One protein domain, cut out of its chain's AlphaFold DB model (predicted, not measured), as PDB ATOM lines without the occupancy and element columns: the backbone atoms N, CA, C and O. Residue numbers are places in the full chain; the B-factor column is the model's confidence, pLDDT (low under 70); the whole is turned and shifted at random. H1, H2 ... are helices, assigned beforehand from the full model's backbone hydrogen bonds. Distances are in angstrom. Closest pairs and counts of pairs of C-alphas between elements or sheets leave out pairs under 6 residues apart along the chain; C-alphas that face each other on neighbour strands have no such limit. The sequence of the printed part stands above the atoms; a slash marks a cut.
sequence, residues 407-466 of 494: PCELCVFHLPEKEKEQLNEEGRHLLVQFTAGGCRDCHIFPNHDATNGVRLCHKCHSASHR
ATOM      1  N   PRO A 407     178.140 133.911 165.888       97.62
ATOM      2  CA  PRO A 407     177.281 135.001 166.319       97.62
ATOM      3  C   PRO A 407     178.077 136.311 166.412       97.62
ATOM      4  O   PRO A 407     179.235 136.315 166.810       97.62
ATOM      5  N   CYS A 408     177.469 137.432 166.028       97.12
ATOM      6  CA  CYS A 408     178.056 138.758 166.230       97.12
ATOM      7  C   CYS A 408     178.271 139.024 167.727       97.12
ATOM      8  O   CYS A 408     177.302 139.038 168.485       97.12
ATOM      9  N   GLU A 409     179.508 139.304 168.131       95.38
ATOM     10  CA  GLU A 409     179.893 139.498 169.533       95.38
ATOM     11  C   GLU A 409     179.148 140.669 170.176       95.38
ATOM     12  O   GLU A 409     178.664 140.547 171.297       95.38
ATOM     13  N   LEU A 410     178.938 141.766 169.440       94.75
ATOM     14  CA  LEU A 410     178.168 142.903 169.953       94.75
ATOM     15  C   LEU A 410     176.672 142.585 170.096       94.75
ATOM     16  O   LEU A 410     176.030 143.045 171.036       94.75
ATOM     17  N   CYS A 411     176.101 141.778 169.193       96.94
ATOM     18  CA  CYS A 411     174.716 141.329 169.358       96.94
ATOM     19  C   CYS A 411     174.583 140.451 170.605       96.94
ATOM     20  O   CYS A 411     173.644 140.638 171.368       96.94
ATOM     21  N   VAL A 412     175.527 139.527 170.814       96.69
ATOM     22  CA  VAL A 412     175.558 138.661 172.000       96.69
ATOM     23  C   VAL A 412     175.744 139.488 173.262       96.69
ATOM     24  O   VAL A 412     175.032 139.263 174.230       96.69
ATOM     25  N   PHE A 413     176.641 140.475 173.254       94.94
ATOM     26  CA  PHE A 413     176.883 141.352 174.396       94.94
ATOM     27  C   PHE A 413     175.594 142.019 174.897       94.94
ATOM     28  O   PHE A 413     175.359 142.043 176.105       94.94
ATOM     29  N   HIS A 414     174.739 142.476 173.975       95.12
ATOM     30  CA  HIS A 414     173.455 143.106 174.286       95.12
ATOM     31  C   HIS A 414     172.342 142.150 174.724       95.12
ATOM     32  O   HIS A 414     171.316 142.624 175.211       95.12
ATOM     33  N   LEU A 415     172.512 140.836 174.566       96.44
ATOM     34  CA  LEU A 415     171.516 139.888 175.047       96.44
ATOM     35  C   LEU A 415     171.533 139.792 176.582       96.44
ATOM     36  O   LEU A 415     172.612 139.762 177.189       96.44
ATOM     37  N   PRO A 416     170.359 139.662 177.226       96.94
ATOM     38  CA  PRO A 416     170.290 139.241 178.615       96.94
ATOM     39  C   PRO A 416     170.824 137.809 178.764       96.94
ATOM     40  O   PRO A 416     170.787 137.006 177.834       96.94
ATOM     41  N   GLU A 417     171.301 137.468 179.958       97.56
ATOM     42  CA  GLU A 417     171.990 136.198 180.240       97.56
ATOM     43  C   GLU A 417     171.144 134.960 179.899       97.56
ATOM     44  O   GLU A 417     171.626 134.040 179.248       97.56
ATOM     45  N   LYS A 418     169.837 135.012 180.183       97.38
ATOM     46  CA  LYS A 418     168.880 133.953 179.818       97.38
ATOM     47  C   LYS A 418     168.775 133.717 178.308       97.38
ATOM     48  O   LYS A 418     168.607 132.589 177.865       97.38
ATOM     49  N   GLU A 419     168.855 134.777 177.505       97.69
ATOM     50  CA  GLU A 419     168.824 134.663 176.039       97.69
ATOM     51  C   GLU A 419     170.183 134.219 175.484       97.69
ATOM     52  O   GLU A 419     170.243 133.564 174.444       97.69
ATOM     53  N   LYS A 420     171.286 134.527 176.182       97.75
ATOM     54  CA  LYS A 420     172.612 133.976 175.863       97.75
ATOM     55  C   LYS A 420     172.646 132.464 176.079       97.75
ATOM     56  O   LYS A 420     173.163 131.756 175.223       97.75
ATOM     57  N   GLU A 421     172.070 131.975 177.176       97.50
ATOM     58  CA  GLU A 421     171.912 130.536 177.432       97.50
ATOM     59  C   GLU A 421     171.108 129.869 176.309       97.50
ATOM     60  O   GLU A 421     171.585 128.912 175.708       97.50
ATOM     61  N   GLN A 422     169.966 130.450 175.919       97.19
ATOM     62  CA  GLN A 422     169.170 129.952 174.786       97.19
ATOM     63  C   GLN A 422     169.947 129.952 173.467       97.19
ATOM     64  O   GLN A 422     169.880 128.988 172.710       97.19
ATOM     65  N   LEU A 423     170.724 131.003 173.185       97.75
ATOM     66  CA  LEU A 423     171.591 131.038 172.009       97.75
ATOM     67  C   LEU A 423     172.622 129.901 172.034       97.75
ATOM     68  O   LEU A 423     172.918 129.345 170.977       97.75
ATOM     69  N   ASN A 424     173.174 129.574 173.202       97.00
ATOM     70  CA  ASN A 424     174.154 128.501 173.355       97.00
ATOM     71  C   ASN A 424     173.512 127.113 173.204       97.00
ATOM     72  O   ASN A 424     174.117 126.236 172.592       97.00
ATOM     73  N   GLU A 425     172.291 126.926 173.708       97.62
ATOM     74  CA  GLU A 425     171.541 125.667 173.607       97.62
ATOM     75  C   GLU A 425     170.998 125.419 172.193       97.62
ATOM     76  O   GLU A 425     171.183 124.346 171.618       97.62
ATOM     77  N   GLU A 426     170.337 126.415 171.602       97.12
ATOM     78  CA  GLU A 426     169.696 126.294 170.288       97.12
ATOM     79  C   GLU A 426     170.672 126.561 169.131       97.12
ATOM     80  O   GLU A 426     170.392 126.252 167.965       97.12
ATOM     81  N   GLY A 427     171.812 127.188 169.426       96.12
ATOM     82  CA  GLY A 427     172.789 127.648 168.442       96.12
ATOM     83  C   GLY A 427     172.292 128.806 167.571       96.12
ATOM     84  O   GLY A 427     172.951 129.148 166.585       96.12
ATOM     85  N   ARG A 428     171.115 129.386 167.853       95.19
ATOM     86  CA  ARG A 428     170.494 130.485 167.088       95.19
ATOM     87  C   ARG A 428     169.666 131.377 168.009       95.19
ATOM     88  O   ARG A 428     169.070 130.900 168.956       95.19
ATOM     89  N   HIS A 429     169.598 132.671 167.698       97.31
ATOM     90  CA  HIS A 429     168.735 133.620 168.403       97.31
ATOM     91  C   HIS A 429     168.251 134.705 167.435       97.31
ATOM     92  O   HIS A 429     169.008 135.138 166.565       97.31
ATOM     93  N   LEU A 430     167.003 135.165 167.568       95.94
ATOM     94  CA  LEU A 430     166.375 136.092 166.609       95.94
ATOM     95  C   LEU A 430     167.065 137.463 166.548       95.94
ATOM     96  O   LEU A 430     167.102 138.097 165.493       95.94
ATOM     97  N   LEU A 431     167.624 137.910 167.673       96.56
ATOM     98  CA  LEU A 431     168.312 139.200 167.784       96.56
ATOM     99  C   LEU A 431     169.808 139.121 167.440       96.56
ATOM    100  O   LEU A 431     170.469 140.154 167.328       96.56
ATOM    101  N   VAL A 432     170.355 137.914 167.255       97.81
ATOM    102  CA  VAL A 432     171.786 137.713 167.005       97.81
ATOM    103  C   VAL A 432     172.020 137.333 165.558       97.81
ATOM    104  O   VAL A 432     171.640 136.263 165.086       97.81
ATOM    105  N   GLN A 433     172.708 138.216 164.841       97.69
ATOM    106  CA  GLN A 433     173.092 137.947 163.467       97.69
ATOM    107  C   GLN A 433     174.388 137.135 163.421       97.69
ATOM    108  O   GLN A 433     175.419 137.567 163.935       97.69
ATOM    109  N   PHE A 434     174.349 135.992 162.739       97.44
ATOM    110  CA  PHE A 434     175.543 135.213 162.431       97.44
ATOM    111  C   PHE A 434     176.274 135.822 161.234       97.44
ATOM    112  O   PHE A 434     175.666 136.146 160.211       97.44
ATOM    113  N   THR A 435     177.584 135.993 161.360       97.44
ATOM    114  CA  THR A 435     178.410 136.738 160.404       97.44
ATOM    115  C   THR A 435     179.782 136.087 160.263       97.44
ATOM    116  O   THR A 435     180.354 135.600 161.236       97.44
ATOM    117  N   ALA A 436     180.311 136.057 159.038       97.38
ATOM    118  CA  ALA A 436     181.724 135.758 158.777       97.38
ATOM    119  C   ALA A 436     182.592 137.023 158.846       97.38
ATOM    120  O   ALA A 436     183.813 136.924 158.836       97.38
ATOM    121  N   GLY A 437     181.966 138.199 158.869       97.25
ATOM    122  CA  GLY A 437     182.674 139.465 158.872       97.25
ATOM    123  C   GLY A 437     183.038 139.948 160.264       97.25
ATOM    124  O   GLY A 437     182.627 139.368 161.272       97.25
ATOM    125  N   GLY A 438     183.789 141.039 160.305       96.50
ATOM    126  CA  GLY A 438     184.193 141.660 161.552       96.50
ATOM    127  C   GLY A 438     185.172 142.805 161.362       96.50
ATOM    128  O   GLY A 438     185.234 143.427 160.298       96.50
ATOM    129  N   CYS A 439     185.911 143.084 162.427       95.56
ATOM    130  CA  CYS A 439     186.926 144.120 162.494       95.56
ATOM    131  C   CYS A 439     188.234 143.526 163.024       95.56
ATOM    132  O   CYS A 439     188.234 142.917 164.089       95.56
ATOM    133  N   ARG A 440     189.341 143.696 162.290       93.06
ATOM    134  CA  ARG A 440     190.650 143.141 162.682       93.06
ATOM    135  C   ARG A 440     191.203 143.801 163.940       93.06
ATOM    136  O   ARG A 440     191.570 143.102 164.872       93.06
ATOM    137  N   ASP A 441     191.148 145.127 163.982       89.31
ATOM    138  CA  ASP A 441     191.854 145.941 164.977       89.31
ATOM    139  C   ASP A 441     190.861 146.785 165.785       89.31
ATOM    140  O   ASP A 441     190.927 148.017 165.842       89.31
ATOM    141  N   CYS A 442     189.847 146.128 166.351       89.12
ATOM    142  CA  CYS A 442     188.801 146.832 167.080       89.12
ATOM    143  C   CYS A 442     189.276 147.243 168.479       89.12
ATOM    144  O   CYS A 442     189.266 146.445 169.407       89.12
ATOM    145  N   HIS A 443     189.616 148.519 168.663       86.00
ATOM    146  CA  HIS A 443     189.951 149.054 169.992       86.00
ATOM    147  C   HIS A 443     188.759 149.120 170.958       86.00
ATOM    148  O   HIS A 443     188.951 149.172 172.168       86.00
ATOM    149  N   ILE A 444     187.531 149.149 170.432       83.75
ATOM    150  CA  ILE A 444     186.307 149.278 171.239       83.75
ATOM    151  C   ILE A 444     185.985 147.956 171.940       83.75
ATOM    152  O   ILE A 444     185.513 147.950 173.073       83.75
ATOM    153  N   PHE A 445     186.267 146.845 171.263       85.12
ATOM    154  CA  PHE A 445     186.064 145.494 171.765       85.12
ATOM    155  C   PHE A 445     187.414 144.781 171.717       85.12
ATOM    156  O   PHE A 445     187.677 144.059 170.763       85.12
ATOM    157  N   PRO A 446     188.319 145.030 172.676       77.56
ATOM    158  CA  PRO A 446     189.594 144.332 172.694       77.56
ATOM    159  C   PRO A 446     189.318 142.837 172.862       77.56
ATOM    160  O   PRO A 446     188.863 142.399 173.918       77.56
ATOM    161  N   ASN A 447     189.547 142.063 171.802       81.25
ATOM    162  CA  ASN A 447     189.502 140.615 171.903       81.25
ATOM    163  C   ASN A 447     190.773 140.157 172.621       81.25
ATOM    164  O   ASN A 447     191.869 140.615 172.288       81.25
ATOM    165  N   HIS A 448     190.636 139.274 173.608       72.25
ATOM    166  CA  HIS A 448     191.792 138.726 174.324       72.25
ATOM    167  C   HIS A 448     192.684 137.894 173.395       72.25
ATOM    168  O   HIS A 448     193.904 137.867 173.557       72.25
ATOM    169  N   ASP A 449     192.082 137.314 172.359       80.44
ATOM    170  CA  ASP A 449     192.789 136.612 171.302       80.44
ATOM    171  C   ASP A 449     193.190 137.609 170.214       80.44
ATOM    172  O   ASP A 449     192.506 137.762 169.203       80.44
ATOM    173  N   ALA A 450     194.322 138.291 170.409       69.75
ATOM    174  CA  ALA A 450     194.852 139.288 169.468       69.75
ATOM    175  C   ALA A 450     195.010 138.769 168.020       69.75
ATOM    176  O   ALA A 450     195.146 139.549 167.080       69.75
ATOM    177  N   THR A 451     194.995 137.450 167.821       73.38
ATOM    178  CA  THR A 451     195.085 136.789 166.515       73.38
ATOM    179  C   THR A 451     193.752 136.726 165.769       73.38
ATOM    180  O   THR A 451     193.741 136.652 164.540       73.38
ATOM    181  N   ASN A 452     192.628 136.781 166.484       82.88
ATOM    182  CA  ASN A 452     191.292 136.634 165.929       82.88
ATOM    183  C   ASN A 452     190.544 137.953 166.115       82.88
ATOM    184  O   ASN A 452     190.008 138.228 167.186       82.88
ATOM    185  N   GLY A 453     190.501 138.778 165.065       93.25
ATOM    186  CA  GLY A 453     189.736 140.028 165.089       93.25
ATOM    187  C   GLY A 453     188.287 139.831 165.561       93.25
ATOM    188  O   GLY A 453     187.751 138.726 165.548       93.25
ATOM    189  N   VAL A 454     187.643 140.911 165.987       95.31
ATOM    190  CA  VAL A 454     186.304 140.880 166.591       95.31
ATOM    191  C   VAL A 454     185.250 140.571 165.544       95.31
ATOM    192  O   VAL A 454     185.146 141.252 164.514       95.31
ATOM    193  N   ARG A 455     184.383 139.608 165.841       96.50
ATOM    194  CA  ARG A 455     183.284 139.238 164.958       96.50
ATOM    195  C   ARG A 455     182.102 140.182 165.124       96.50
ATOM    196  O   ARG A 455     181.330 140.105 166.078       96.50
ATOM    197  N   LEU A 456     181.887 141.033 164.126       96.75
ATOM    198  CA  LEU A 456     180.793 142.003 164.105       96.75
ATOM    199  C   LEU A 456     179.923 141.807 162.865       96.75
ATOM    200  O   LEU A 456     180.405 141.513 161.772       96.75
ATOM    201  N   CYS A 457     178.610 141.975 163.007       97.38
ATOM    202  CA  CYS A 457     177.739 142.103 161.845       97.38
ATOM    203  C   CYS A 457     177.895 143.508 161.251       97.38
ATOM    204  O   CYS A 457     178.299 144.445 161.939       97.38
ATOM    205  N   HIS A 458     177.531 143.685 159.980       96.38
ATOM    206  CA  HIS A 458     177.687 144.973 159.296       96.38
ATOM    207  C   HIS A 458     176.980 146.129 160.030       96.38
ATOM    208  O   HIS A 458     177.488 147.249 160.074       96.38
ATOM    209  N   LYS A 459     175.810 145.864 160.634       95.94
ATOM    210  CA  LYS A 459     175.059 146.859 161.418       95.94
ATOM    211  C   LYS A 459     175.816 147.263 162.683       95.94
ATOM    212  O   LYS A 459     175.981 148.452 162.927       95.94
ATOM    213  N   CYS A 460     176.301 146.287 163.448       95.38
ATOM    214  CA  CYS A 460     177.074 146.508 164.669       95.38
ATOM    215  C   CYS A 460     178.417 147.186 164.392       95.38
ATOM    216  O   CYS A 460     178.783 148.101 165.125       95.38
ATOM    217  N   HIS A 461     179.115 146.802 163.317       95.12
ATOM    218  CA  HIS A 461     180.326 147.492 162.862       95.12
ATOM    219  C   HIS A 461     180.018 148.954 162.542       95.12
ATOM    220  O   HIS A 461     180.593 149.838 163.160       95.12
ATOM    221  N   SER A 462     179.021 149.218 161.694       93.06
ATOM    222  CA  SER A 462     178.628 150.591 161.350       93.06
ATOM    223  C   SER A 462     178.205 151.412 162.571       93.06
ATOM    224  O   SER A 462     178.456 152.606 162.606       93.06
ATOM    225  N   ALA A 463     177.541 150.811 163.559       91.25
ATOM    226  CA  ALA A 463     177.107 151.522 164.761       91.25
ATOM    227  C   ALA A 463     178.282 151.885 165.681       91.25
ATOM    228  O   ALA A 463     178.331 152.996 166.191       91.25
ATOM    229  N   SER A 464     179.232 150.965 165.860       89.94
ATOM    230  CA  SER A 464     180.381 151.153 166.758       89.94
ATOM    231  C   SER A 464     181.552 151.904 166.113       89.94
ATOM    232  O   SER A 464     182.299 152.574 166.812       89.94
ATOM    233  N   HIS A 465     181.716 151.805 164.792       87.62
ATOM    234  CA  HIS A 465     182.843 152.374 164.037       87.62
ATOM    235  C   HIS A 465     182.446 153.591 163.208       87.62
ATOM    236  O   HIS A 465     183.273 154.141 162.483       87.62
ATOM    237  N   ARG A 466     181.182 154.029 163.275       82.62
ATOM    238  CA  ARG A 466     180.866 155.373 162.806       82.62
ATOM    239  C   ARG A 466     181.666 156.318 163.672       82.62
ATOM    240  O   ARG A 466     181.397 156.445 164.863       82.62
TER     241      ARG A 466
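Overview. This is residues 407 to 466 of the 494 residues of an uncharacterized protein of Fragilariopsis cylindrus CCMP1102 (UniProt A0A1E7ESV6). Little regular structure: three short helices are set among loops, with H1 in the middle between H2 on one side and H3 on another. A long unnamed stretch, residues 427 to 457, runs from H2 past H1 and swings out in a wide loop before returning to H3. The printed part has 60 residues, with H1, H2 and H3 in that order and no named strand; the class is all helix, though the named elements hold only 23 residues. It is compact, with a radius of gyration of the C-alphas of 11.6 A, and spans 30 by 23 by 19 A.

Arrangement. H2, residues 417 to 426, and H1, residues 409 to 413, are close but not clearly touching; their closest C-alphas, of Val 412 and Lys 420, are 6.7 A apart. H1 and H3, residues 458 to 465, are also close but not clearly touching; their closest C-alphas, of Leu 410 and Cys 460, are 6.5 A apart. H2 and H3 are apart. In H1, H2 and H3 every O i to N i+4 pair is within hydrogen-bond range.

Along the chain. H2 measures 14.2 A from C-alpha 417 at (171.990, 136.198, 180.240) to C-alpha 426. H1 measures 6.0 A, from C-alpha 409 at (179.893, 139.498, 169.533). H3 measures 10.2 A and ends with C-alpha 465 at (182.843, 152.374, 164.037).

Size, cuts and confidence. The C-alphas farthest apart, of Glu 425 and Arg 466, are 33.0 A apart. The printed part has no cut. The link from H1 to H2 is tight, and that from H2 to H3 is long, with 31 residues. Mean pLDDT of the printed part is 92.8; residue 450 is under 70.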